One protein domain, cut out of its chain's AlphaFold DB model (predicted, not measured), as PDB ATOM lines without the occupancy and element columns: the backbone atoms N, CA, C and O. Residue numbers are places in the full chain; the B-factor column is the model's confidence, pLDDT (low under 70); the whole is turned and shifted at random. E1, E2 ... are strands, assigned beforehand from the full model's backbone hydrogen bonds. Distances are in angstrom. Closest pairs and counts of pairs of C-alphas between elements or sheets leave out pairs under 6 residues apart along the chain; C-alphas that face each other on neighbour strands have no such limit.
ATOM      1  N   ALA A  25       5.370  39.050  28.966       96.88
ATOM      2  CA  ALA A  25       4.213  38.393  29.541       96.88
ATOM      3  C   ALA A  25       4.427  36.878  29.640       96.88
ATOM      4  O   ALA A  25       4.884  36.236  28.691       96.88
ATOM      5  N   VAL A  26       4.036  36.297  30.770       97.25
ATOM      6  CA  VAL A  26       3.913  34.842  30.955       97.25
ATOM      7  C   VAL A  26       2.571  34.516  31.591       97.25
ATOM      8  O   VAL A  26       1.984  35.378  32.251       97.25
ATOM      9  N   LYS A  27       2.099  33.283  31.422       97.38
ATOM     10  CA  LYS A  27       0.903  32.772  32.100       97.38
ATOM     11  C   LYS A  27       1.235  31.631  33.059       97.38
ATOM     12  O   LYS A  27       2.167  30.870  32.810       97.38
ATOM     13  N   GLU A  28       0.436  31.514  34.111       97.19
ATOM     14  CA  GLU A  28       0.391  30.353  35.007       97.19
ATOM     15  C   GLU A  28      -0.828  29.467  34.680       97.19
ATOM     16  O   GLU A  28      -1.808  29.926  34.084       97.19
ATOM     17  N   ASP A  29      -0.804  28.209  35.128       95.75
ATOM     18  CA  ASP A  29      -1.858  27.200  34.897       95.75
ATOM     19  C   ASP A  29      -3.238  27.625  35.417       95.75
ATOM     20  O   ASP A  29      -4.277  27.183  34.928       95.75
ATOM     21  N   ASN A  30      -3.266  28.506  36.419       96.31
ATOM     22  CA  ASN A  30      -4.498  29.045  36.993       96.31
ATOM     23  C   ASN A  30      -5.141  30.157  36.135       96.31
ATOM     24  O   ASN A  30      -6.185  30.701  36.503       96.31
ATOM     25  N   GLY A  31      -4.526  30.513  35.004       97.06
ATOM     26  CA  GLY A  31      -4.999  31.554  34.099       97.06
ATOM     27  C   GLY A  31      -4.401  32.938  34.350       97.06
ATOM     28  O   GLY A  31      -4.645  33.852  33.558       97.06
ATOM     29  N   ASP A  32      -3.648  33.139  35.433       98.06
ATOM     30  CA  ASP A  32      -3.047  34.432  35.745       98.06
ATOM     31  C   ASP A  32      -1.970  34.795  34.717       98.06
ATOM     32  O   ASP A  32      -1.195  33.944  34.288       98.06
ATOM     33  N   ILE A  33      -1.896  36.076  34.349       98.12
ATOM     34  CA  ILE A  33      -0.827  36.607  33.492       98.12
ATOM     35  C   ILE A  33       0.066  37.518  34.328       98.12
ATOM     36  O   ILE A  33      -0.422  38.405  35.033       98.12
ATOM     37  N   TYR A  34       1.378  37.350  34.217       97.94
ATOM     38  CA  TYR A  34       2.360  38.250  34.811       97.94
ATOM     39  C   TYR A  34       3.021  39.064  33.720       97.94
ATOM     40  O   TYR A  34       3.523  38.515  32.746       97.94
ATOM     41  N   LEU A  35       3.037  40.375  33.921       97.25
ATOM     42  CA  LEU A  35       3.740  41.336  33.089       97.25
ATOM     43  C   LEU A  35       5.017  41.749  33.813       97.25
ATOM     44  O   LEU A  35       4.997  41.996  35.020       97.25
ATOM     45  N   SER A  36       6.115  41.851  33.082       96.12
ATOM     46  CA  SER A  36       7.412  42.296  33.586       96.12
ATOM     47  C   SER A  36       8.082  43.230  32.585       96.12
ATOM     48  O   SER A  36       7.600  43.374  31.464       96.12
ATOM     49  N   GLY A  37       9.159  43.898  33.003       93.69
ATOM     50  CA  GLY A  37       9.820  44.922  32.189       93.69
ATOM     51  C   GLY A  37       9.145  46.295  32.256       93.69
ATOM     52  O   GLY A  37       9.557  47.214  31.563       93.69
ATOM     53  N   LEU A  38       8.141  46.471  33.121       95.00
ATOM     54  CA  LEU A  38       7.488  47.763  33.319       95.00
ATOM     55  C   LEU A  38       8.367  48.687  34.185       95.00
ATOM     56  O   LEU A  38       9.096  48.213  35.060       95.00
ATOM     57  N   PRO A  39       8.271  50.018  34.041       94.50
ATOM     58  CA  PRO A  39       8.826  50.942  35.019       94.50
ATOM     59  C   PRO A  39       8.317  50.676  36.446       94.50
ATOM     60  O   PRO A  39       7.166  50.284  36.674       94.50
ATOM     61  N   SER A  40       9.186  50.926  37.427       95.62
ATOM     62  CA  SER A  40       8.867  50.762  38.849       95.62
ATOM     63  C   SER A  40       7.601  51.537  39.215       95.62
ATOM     64  O   SER A  40       7.483  52.722  38.900       95.62
ATOM     65  N   TYR A  41       6.652  50.875  39.881       96.25
ATOM     66  CA  TYR A  41       5.381  51.471  40.307       96.25
ATOM     67  C   TYR A  41       4.485  52.040  39.199       96.25
ATOM     68  O   TYR A  41       3.529  52.756  39.515       96.25
ATOM     69  N   GLN A  42       4.739  51.715  37.929       96.50
ATOM     70  CA  GLN A  42       3.915  52.195  36.827       96.50
ATOM     71  C   GLN A  42       2.455  51.764  37.009       96.50
ATOM     72  O   GLN A  42       2.157  50.593  37.266       96.50
ATOM     73  N   SER A  43       1.536  52.718  36.856       97.88
ATOM     74  CA  SER A  43       0.106  52.431  36.789       97.88
ATOM     75  C   SER A  43      -0.282  52.113  35.348       97.88
ATOM     76  O   SER A  43      -0.167  52.959  34.462       97.88
ATOM     77  N   ILE A  44      -0.792  50.908  35.127       98.00
ATOM     78  CA  ILE A  44      -1.274  50.442  33.829       98.00
ATOM     79  C   ILE A  44      -2.785  50.198  33.864       98.00
ATOM     80  O   ILE A  44      -3.394  50.006  34.921       98.00
ATOM     81  N   GLN A  45      -3.396  50.204  32.689       98.06
ATOM     82  CA  GLN A  45      -4.776  49.812  32.460       98.06
ATOM     83  C   GLN A  45      -4.794  48.656  31.459       98.06
ATOM     84  O   GLN A  45      -4.361  48.814  30.323       98.06
ATOM     85  N   ALA A  46      -5.313  47.507  31.881       98.00
ATOM     86  CA  ALA A  46      -5.601  46.386  30.997       98.00
ATOM     87  C   ALA A  46      -7.019  46.547  30.433       98.00
ATOM     88  O   ALA A  46      -7.973  46.698  31.201       98.00
ATOM     89  N   VAL A  47      -7.153  46.537  29.109       97.44
ATOM     90  CA  VAL A  47      -8.420  46.635  28.375       97.44
ATOM     91  C   VAL A  47      -8.706  45.279  27.741       97.44
ATOM     92  O   VAL A  47      -7.979  44.855  26.849       97.44
ATOM     93  N   TYR A  48      -9.749  44.603  28.214       96.94
ATOM     94  CA  TYR A  48     -10.139  43.262  27.790       96.94
ATOM     95  C   TYR A  48     -11.141  43.376  26.645       96.94
ATOM     96  O   TYR A  48     -12.329  43.632  26.862       96.94
ATOM     97  N   ASN A  49     -10.661  43.213  25.417       93.44
ATOM     98  CA  ASN A  49     -11.520  43.199  24.242       93.44
ATOM     99  C   ASN A  49     -12.212  41.838  24.132       93.44
ATOM    100  O   ASN A  49     -11.609  40.806  24.410       93.44
ATOM    101  N   GLY A  50     -13.474  41.831  23.705       87.81
ATOM    102  CA  GLY A  50     -14.256  40.599  23.552       87.81
ATOM    103  C   GLY A  50     -14.958  40.119  24.825       87.81
ATOM    104  O   GLY A  50     -15.801  39.234  24.733       87.81
ATOM    105  N   VAL A 142     -14.265  45.587  29.093       95.94
ATOM    106  CA  VAL A 142     -13.953  45.647  30.520       95.94
ATOM    107  C   VAL A 142     -12.534  46.191  30.693       95.94
ATOM    108  O   VAL A 142     -11.614  45.818  29.968       95.94
ATOM    109  N   THR A 143     -12.329  47.078  31.666       96.31
ATOM    110  CA  THR A 143     -11.004  47.645  31.961       96.31
ATOM    111  C   THR A 143     -10.620  47.413  33.413       96.31
ATOM    112  O   THR A 143     -11.451  47.615  34.298       96.31
ATOM    113  N   ARG A 144      -9.351  47.091  33.677       96.62
ATOM    114  CA  ARG A 144      -8.799  46.940  35.031       96.62
ATOM    115  C   ARG A 144      -7.572  47.822  35.213       96.62
ATOM    116  O   ARG A 144      -6.673  47.802  34.382       96.62
ATOM    117  N   SER A 145      -7.526  48.578  36.308       97.75
ATOM    118  CA  SER A 145      -6.328  49.338  36.697       97.75
ATOM    119  C   SER A 145      -5.434  48.484  37.584       97.75
ATOM    120  O   SER A 145      -5.919  47.864  38.531       97.75
ATOM    121  N   ILE A 146      -4.143  48.439  37.269       97.75
ATOM    122  CA  ILE A 146      -3.154  47.599  37.948       97.75
ATOM    123  C   ILE A 146      -1.881  48.421  38.111       97.75
ATOM    124  O   ILE A 146      -1.599  49.310  37.310       97.75
ATOM    125  N   LYS A 147      -1.130  48.164  39.177       98.00
ATOM    126  CA  LYS A 147       0.118  48.863  39.461       98.00
ATOM    127  C   LYS A 147       1.258  47.858  39.508       98.00
ATOM    128  O   LYS A 147       1.138  46.843  40.195       98.00
ATOM    129  N   ALA A 148       2.338  48.140  38.788       97.81
ATOM    130  CA  ALA A 148       3.566  47.370  38.901       97.81
ATOM    131  C   ALA A 148       4.179  47.542  40.301       97.81
ATOM    132  O   ALA A 148       3.976  48.555  40.973       97.81
ATOM    133  N   ASN A 149       4.930  46.551  40.768       97.25
ATOM    134  CA  ASN A 149       5.694  46.666  42.008       97.25
ATOM    135  C   ASN A 149       7.039  47.389  41.784       97.25
ATOM    136  O   ASN A 149       7.304  47.936  40.711       97.25
ATOM    137  N   THR A 150       7.901  47.394  42.806       96.81
ATOM    138  CA  THR A 150       9.235  48.015  42.738       96.81
ATOM    139  C   THR A 150      10.110  47.454  41.625       96.81
ATOM    140  O   THR A 150      10.918  48.195  41.072       96.81
ATOM    141  N   CYS A 151       9.936  46.175  41.293       95.69
ATOM    142  CA  CYS A 151      10.691  45.464  40.270       95.69
ATOM    143  C   CYS A 151      10.048  45.546  38.875       95.69
ATOM    144  O   CYS A 151      10.475  44.819  37.983       95.69
ATOM    145  N   GLY A 152       8.996  46.352  38.686       96.12
ATOM    146  CA  GLY A 152       8.354  46.455  37.376       96.12
ATOM    147  C   GLY A 152       7.485  45.256  37.002       96.12
ATOM    148  O   GLY A 152       7.275  44.994  35.820       96.12
ATOM    149  N   ILE A 153       7.000  44.499  37.994       97.19
ATOM    150  CA  ILE A 153       6.142  43.327  37.779       97.19
ATOM    151  C   ILE A 153       4.695  43.679  38.128       97.19
ATOM    152  O   ILE A 153       4.432  44.205  39.212       97.19
ATOM    153  N   ALA A 154       3.758  43.341  37.245       98.00
ATOM    154  CA  ALA A 154       2.319  43.453  37.462       98.00
ATOM    155  C   ALA A 154       1.631  42.099  37.230       98.00
ATOM    156  O   ALA A 154       2.064  41.313  36.394       98.00
ATOM    157  N   LYS A 155       0.541  41.834  37.954       98.19
ATOM    158  CA  LYS A 155      -0.243  40.597  37.837       98.19
ATOM    159  C   LYS A 155      -1.659  40.900  37.350       98.19
ATOM    160  O   LYS A 155      -2.371  41.686  37.979       98.19
ATOM    161  N   LEU A 156      -2.076  40.247  36.270       98.12
ATOM    162  CA  LEU A 156      -3.455  40.199  35.789       98.12
ATOM    163  C   LEU A 156      -4.105  38.917  36.323       98.12
ATOM    164  O   LEU A 156      -3.942  37.846  35.742       98.12
ATOM    165  N   SER A 157      -4.819  39.006  37.449       98.06
ATOM    166  CA  SER A 157      -5.518  37.827  37.980       98.06
ATOM    167  C   SER A 157      -6.697  37.434  37.098       98.06
ATOM    168  O   SER A 157      -7.519  38.312  36.814       98.06
ATOM    169  N   ASN A 158      -6.814  36.153  36.763       97.50
ATOM    170  CA  ASN A 158      -7.952  35.614  36.029       97.50
ATOM    171  C   ASN A 158      -9.177  35.489  36.946       97.50
ATOM    172  O   ASN A 158      -9.106  34.875  38.009       97.50
ATOM    173  N   THR A 159     -10.298  36.096  36.562       96.69
ATOM    174  CA  THR A 159     -11.569  36.007  37.302       96.69
ATOM    175  C   THR A 159     -12.749  35.973  36.336       96.69
ATOM    176  O   THR A 159     -12.589  36.284  35.158       96.69
ATOM    177  N   ASP A 160     -13.960  35.705  36.830       92.69
ATOM    178  CA  ASP A 160     -15.176  35.717  35.996       92.69
ATOM    179  C   ASP A 160     -15.400  37.059  35.275       92.69
ATOM    180  O   ASP A 160     -15.882  37.105  34.148       92.69
ATOM    181  N   THR A 161     -15.030  38.175  35.913       93.44
ATOM    182  CA  THR A 161     -15.110  39.522  35.316       93.44
ATOM    183  C   THR A 161     -13.922  39.838  34.403       93.44
ATOM    184  O   THR A 161     -14.064  40.606  33.454       93.44
ATOM    185  N   TYR A 162     -12.747  39.281  34.699       96.19
ATOM    186  CA  TYR A 162     -11.496  39.522  33.979       96.19
ATOM    187  C   TYR A 162     -10.959  38.192  33.456       96.19
ATOM    188  O   TYR A 162      -9.982  37.657  33.979       96.19
ATOM    189  N   ASN A 163     -11.644  37.642  32.454       95.94
ATOM    190  CA  ASN A 163     -11.258  36.373  31.858       95.94
ATOM    191  C   ASN A 163     -10.079  36.582  30.896       95.94
ATOM    192  O   ASN A 163     -10.249  37.048  29.768       95.94
ATOM    193  N   ASN A 164      -8.883  36.198  31.334       96.19
ATOM    194  CA  ASN A 164      -7.654  36.370  30.566       96.19
ATOM    195  C   ASN A 164      -7.642  35.579  29.242       96.19
ATOM    196  O   ASN A 164      -6.826  35.882  28.375       96.19
ATOM    197  N   SER A 165      -8.539  34.602  29.056       94.88
ATOM    198  CA  SER A 165      -8.631  33.781  27.843       94.88
ATOM    199  C   SER A 165      -9.737  34.193  26.868       94.88
ATOM    200  O   SER A 165      -9.839  33.603  25.795       94.88
ATOM    201  N   ALA A 166     -10.585  35.165  27.216       90.44
ATOM    202  CA  ALA A 166     -11.790  35.490  26.445       90.44
ATOM    203  C   ALA A 166     -11.561  36.444  25.253       90.44
ATOM    204  O   ALA A 166     -12.499  36.731  24.511       90.44
ATOM    205  N   GLY A 167     -10.336  36.931  25.042       89.00
ATOM    206  CA  GLY A 167     -10.023  37.806  23.915       89.00
ATOM    207  C   GLY A 167      -8.629  38.417  23.991       89.00
ATOM    208  O   GLY A 167      -7.743  37.893  24.664       89.00
ATOM    209  N   THR A 168      -8.427  39.523  23.270       93.25
ATOM    210  CA  THR A 168      -7.164  40.273  23.304       93.25
ATOM    211  C   THR A 168      -7.165  41.265  24.458       93.25
ATOM    212  O   THR A 168      -8.184  41.890  24.763       93.25
ATOM    213  N   ILE A 169      -6.008  41.441  25.094       97.38
ATOM    214  CA  ILE A 169      -5.847  42.381  26.203       97.38
ATOM    215  C   ILE A 169      -4.867  43.469  25.774       97.38
ATOM    216  O   ILE A 169      -3.693  43.203  25.528       97.38
ATOM    217  N   VAL A 170      -5.340  44.710  25.702       97.25
ATOM    218  CA  VAL A 170      -4.495  45.872  25.394       97.25
ATOM    219  C   VAL A 170      -4.010  46.486  26.699       97.25
ATOM    220  O   VAL A 170      -4.817  46.836  27.562       97.25
ATOM    221  N   ILE A 171      -2.697  46.637  26.845       97.81
ATOM    222  CA  ILE A 171      -2.072  47.252  28.014       97.81
ATOM    223  C   ILE A 171      -1.781  48.714  27.696       97.81
ATOM    224  O   ILE A 171      -1.073  49.033  26.746       97.81
ATOM    225  N   LYS A 172      -2.331  49.619  28.503       97.44
ATOM    226  CA  LYS A 172      -2.145  51.066  28.368       97.44
ATOM    227  C   LYS A 172      -1.471  51.645  29.598       97.44
ATOM    228  O   LYS A 172      -1.703  51.186  30.715       97.44
ATOM    229  N   ASN A 173      -0.704  52.707  29.413       96.75
ATOM    230  CA  ASN A 173      -0.325  53.587  30.504       96.75
ATOM    231  C   ASN A 173      -1.595  54.280  31.012       96.75
ATOM    232  O   ASN A 173      -2.324  54.902  30.240       96.75
ATOM    233  N   ARG A 174      -1.889  54.153  32.308       96.88
ATOM    234  CA  ARG A 174      -3.132  54.680  32.882       96.88
ATOM    235  C   ARG A 174      -3.174  56.209  32.899       96.88
ATOM    236  O   ARG A 174      -4.258  56.776  32.818       96.88
ATOM    237  N   GLU A 175      -2.025  56.858  33.048       95.12
ATOM    238  CA  GLU A 175      -1.917  58.312  33.192       95.12
ATOM    239  C   GLU A 175      -2.016  59.011  31.838       95.12
ATOM    240  O   GLU A 175      -2.724  60.006  31.708       95.12
ATOM    241  N   THR A 176      -1.347  58.469  30.820       95.50
ATOM    242  CA  THR A 176      -1.299  59.078  29.481       95.50
ATOM    243  C   THR A 176      -2.309  58.485  28.501       95.50
ATOM    244  O   THR A 176      -2.559  59.069  27.452       95.50
ATOM    245  N   GLY A 177      -2.871  57.307  28.799       94.88
ATOM    246  CA  GLY A 177      -3.750  56.558  27.897       94.88
ATOM    247  C   GLY A 177      -3.036  55.891  26.713       94.88
ATOM    248  O   GLY A 177      -3.690  55.207  25.924       94.88
ATOM    249  N   VAL A 178      -1.716  56.064  26.589       94.94
ATOM    250  CA  VAL A 178      -0.895  55.502  25.506       94.94
ATOM    251  C   VAL A 178      -0.816  53.983  25.638       94.94
ATOM    252  O   VAL A 178      -0.604  53.465  26.734       94.94
ATOM    253  N   THR A 179      -0.971  53.263  24.528       95.75
ATOM    254  CA  THR A 179      -0.771  51.808  24.487       95.75
ATOM    255  C   THR A 179       0.703  51.472  24.702       95.75
ATOM    256  O   THR A 179       1.557  51.979  23.985       95.75
ATOM    257  N   ILE A 180       0.974  50.620  25.692       94.62
ATOM    258  CA  ILE A 180       2.298  50.056  25.984       94.62
ATOM    259  C   ILE A 180       2.522  48.821  25.110       94.62
ATOM    260  O   ILE A 180       3.552  48.712  24.464       94.62
ATOM    261  N   GLY A 181       1.522  47.938  25.042       94.94
ATOM    262  CA  GLY A 181       1.581  46.696  24.275       94.94
ATOM    263  C   GLY A 181       0.206  46.047  24.142       94.94
ATOM    264  O   GLY A 181      -0.775  46.492  24.750       94.94
ATOM    265  N   THR A 182       0.113  44.999  23.332       96.50
ATOM    266  CA  THR A 182      -1.089  44.174  23.174       96.50
ATOM    267  C   THR A 182      -0.720  42.718  23.382       96.50
ATOM    268  O   THR A 182       0.026  42.138  22.600       96.50
ATOM    269  N   LEU A 183      -1.304  42.106  24.413       96.12
ATOM    270  CA  LEU A 183      -1.090  40.693  24.685       96.12
ATOM    271  C   LEU A 183      -1.612  39.848  23.516       96.12
ATOM    272  O   LEU A 183      -2.733  40.093  23.043       96.12
ATOM    273  N   PRO A 184      -0.838  38.846  23.058       92.19
ATOM    274  CA  PRO A 184      -1.325  37.894  22.075       92.19
ATOM    275  C   PRO A 184      -2.478  37.073  22.668       92.19
ATOM    276  O   PRO A 184      -2.803  37.168  23.854       92.19
ATOM    277  N   ALA A 185      -3.104  36.234  21.840       92.31
ATOM    278  CA  ALA A 185      -4.098  35.284  22.331       92.31
ATOM    279  C   ALA A 185      -3.524  34.468  23.503       92.31
ATOM    280  O   ALA A 185      -2.377  34.027  23.447       92.31
ATOM    281  N   PHE A 186      -4.330  34.234  24.541       94.88
ATOM    282  CA  PHE A 186      -3.893  33.581  25.783       94.88
ATOM    283  C   PHE A 186      -3.157  32.250  25.560       94.88
ATOM    284  O   PHE A 186      -2.177  31.940  26.236       94.88
ATOM    285  N   ALA A 187      -3.590  31.465  24.568       95.00
ATOM    286  CA  ALA A 187      -2.945  30.209  24.194       95.00
ATOM    287  C   ALA A 187      -1.473  30.386  23.772       95.00
ATOM    288  O   ALA A 187      -0.661  29.514  24.064       95.00
ATOM    289  N   SER A 188      -1.133  31.523  23.163       94.88
ATOM    290  CA  SER A 188       0.201  31.846  22.646       94.88
ATOM    291  C   SER A 188       1.127  32.502  23.673       94.88
ATOM    292  O   SER A 188       2.313  32.659  23.397       94.88
ATOM    293  N   ILE A 189       0.611  32.908  24.840       95.81
ATOM    294  CA  ILE A 189       1.446  33.435  25.927       95.81
ATOM    295  C   ILE A 189       2.256  32.264  26.514       95.81
ATOM    296  O   ILE A 189       1.643  31.253  26.867       95.81
ATOM    297  N   PRO A 190       3.597  32.369  26.631       96.12
ATOM    298  CA  PRO A 190       4.426  31.320  27.216       96.12
ATOM    299  C   PRO A 190       4.009  30.979  28.646       96.12
ATOM    300  O   PRO A 190       3.714  31.868  29.448       96.12
ATOM    301  N   GLU A 191       4.017  29.691  28.963       96.44
ATOM    302  CA  GLU A 191       3.748  29.185  30.306       96.44
ATOM    303  C   GLU A 191       5.041  29.180  31.125       96.44
ATOM    304  O   GLU A 191       6.061  28.638  30.695       96.44
ATOM    305  N   ALA A 192       5.019  29.836  32.282       95.81
ATOM    306  CA  ALA A 192       6.131  29.877  33.224       95.81
ATOM    307  C   ALA A 192       5.611  30.265  34.611       95.81
ATOM    308  O   ALA A 192       4.559  30.890  34.739       95.81
ATOM    309  N   GLY A 193       6.379  29.963  35.661       95.12
ATOM    310  CA  GLY A 193       6.060  30.479  36.993       95.12
ATOM    311  C   GLY A 193       6.015  32.016  37.020       95.12
ATOM    312  O   GLY A 193       6.750  32.698  36.297       95.12
ATOM    313  N   GLY A 194       5.177  32.581  37.886       94.62
ATOM    314  CA  GLY A 194       5.112  34.021  38.089       94.62
ATOM    315  C   GLY A 194       6.426  34.577  38.664       94.62
ATOM    316  O   GLY A 194       6.959  34.030  39.636       94.62
ATOM    317  N   PRO A 195       6.971  35.682  38.121       96.31
ATOM    318  CA  PRO A 195       8.143  36.324  38.687       96.31
ATOM    319  C   PRO A 195       7.785  36.995  40.020       96.31
ATOM    320  O   PRO A 195       6.682  37.512  40.216       96.31
ATOM    321  N   VAL A 196       8.738  37.024  40.951       96.75
ATOM    322  CA  VAL A 196       8.532  37.556  42.304       96.75
ATOM    323  C   VAL A 196       9.496  38.701  42.569       96.75
ATOM    324  O   VAL A 196      10.681  38.611  42.277       96.75
ATOM    325  N   CYS A 197       9.015  39.773  43.193       96.62
ATOM    326  CA  CYS A 197       9.868  40.855  43.674       96.62
ATOM    327  C   CYS A 197      10.100  40.697  45.180       96.62
ATOM    328  O   CYS A 197       9.149  40.767  45.961       96.62
ATOM    329  N   ARG A 198      11.350  40.497  45.614       97.00
ATOM    330  CA  ARG A 198      11.711  40.456  47.042       97.00
ATOM    331  C   ARG A 198      12.759  41.516  47.330       97.00
ATOM    332  O   ARG A 198      13.833  41.504  46.741       97.00
ATOM    333  N   ARG A 199      12.444  42.433  48.252       95.62
ATOM    334  CA  ARG A 199      13.347  43.522  48.678       95.62
ATOM    335  C   ARG A 199      13.898  44.346  47.496       95.62
ATOM    336  O   ARG A 199      15.070  44.689  47.473       95.62
ATOM    337  N   GLY A 200      13.055  44.621  46.498       94.12
ATOM    338  CA  GLY A 200      13.437  45.385  45.300       94.12
ATOM    339  C   GLY A 200      14.262  44.611  44.267       94.12
ATOM    340  O   GLY A 200      14.661  45.194  43.269       94.12
ATOM    341  N   THR A 201      14.498  43.313  44.477       95.38
ATOM    342  CA  THR A 201      15.153  42.429  43.502       95.38
ATOM    343  C   THR A 201      14.121  41.506  42.859       95.38
ATOM    344  O   THR A 201      13.329  40.874  43.566       95.38
ATOM    345  N   GLY A 202      14.105  41.452  41.525       94.31
ATOM    346  CA  GLY A 202      13.249  40.551  40.753       94.31
ATOM    347  C   GLY A 202      13.848  39.148  40.671       94.31
ATOM    348  O   GLY A 202      15.035  38.994  40.398       94.31
ATOM    349  N   PHE A 203      13.025  38.131  40.901       96.50
ATOM    350  CA  PHE A 203      13.361  36.717  40.790       96.50
ATOM    351  C   PHE A 203      12.475  36.112  39.708       96.50
ATOM    352  O   PHE A 203      11.253  36.058  39.863       96.50
ATOM    353  N   PHE A 204      13.100  35.678  38.619       95.44
ATOM    354  CA  PHE A 204      12.434  35.078  37.470       95.44
ATOM    355  C   PHE A 204      12.704  33.570  37.483       95.44
ATOM    356  O   PHE A 204      13.846  33.172  37.731       95.44
TER     357      PHE A 204
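AT A GLANCE: This is residues 25 to 50 and 142 to 204 of the 214 residues of an uncharacterized protein of Geminocystis sp. NIES-3709 (UniProt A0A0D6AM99). What shape do these atoms make? The strongly twisted sheet E4 E3 E6 E7 and the smaller sheet E1 E2 E5 curve into a small, incompletely closed barrel, near each other at E4 and E5 and more open between E7 and E1. The hairpin E8 and E9 lies at one end, apart from the other strands. What builds it? The printed part has 89 residues, no named helix and nine strands, E1 to E9 along the chain, all antiparallel in their sheets; the class is all strand, with 40 residues, under half, in strands. It is compact, with a radius of gyration of the C-alphas of 12.3 A and spans of 37 by 32 by 20 A.

HOW THE PARTS SIT: How is the largest sheet paired? E3, residues 43 to 50, pairs with E4, residues 142 to 147, N 44 to O 146 at 2.8 A, and with E6, residues 169 to 173, N 45 to O 172 at 2.8 A. E6 forms a hairpin with E7, residues 179 to 183, N 171 to O 181 at 2.8 A. What lies beyond? E2, residues 33 to 36, pairs with E1, residues 25 to 27, N 34 to O 26 at 2.8 A, and with E5, residues 154 to 156, N 35 to O 154 at 2.8 A. The closest C-alphas of E4 and E5, Lys 147 and Ala 154, are 6.2 A apart; those of E1 and E7, Ala 25 and Leu 183, 7.5 A. In the hairpin of E8, residues 196 to 198, and E9, residues 201 to 203, N 203 and O 196 are 2.8 A apart.

IN THESE COORDINATES: Which strands are longest? E3 spans 22.8 A, E4 17.0 A and E6 13.2 A. Where are the ends? E1 begins at C-alpha 25 (4.213, 38.393, 29.541), and E9 ends at C-alpha 203 (13.361, 36.717, 40.790).

THE WHOLE: Is anything cut? Residues 51 to 141 are not printed, and C-alphas 50 and 142 are 8.6 A apart. Which links are long, and is confidence low? E5 to E6 and E7 to E8 are long, and no printed residue is under 70 in pLDDT.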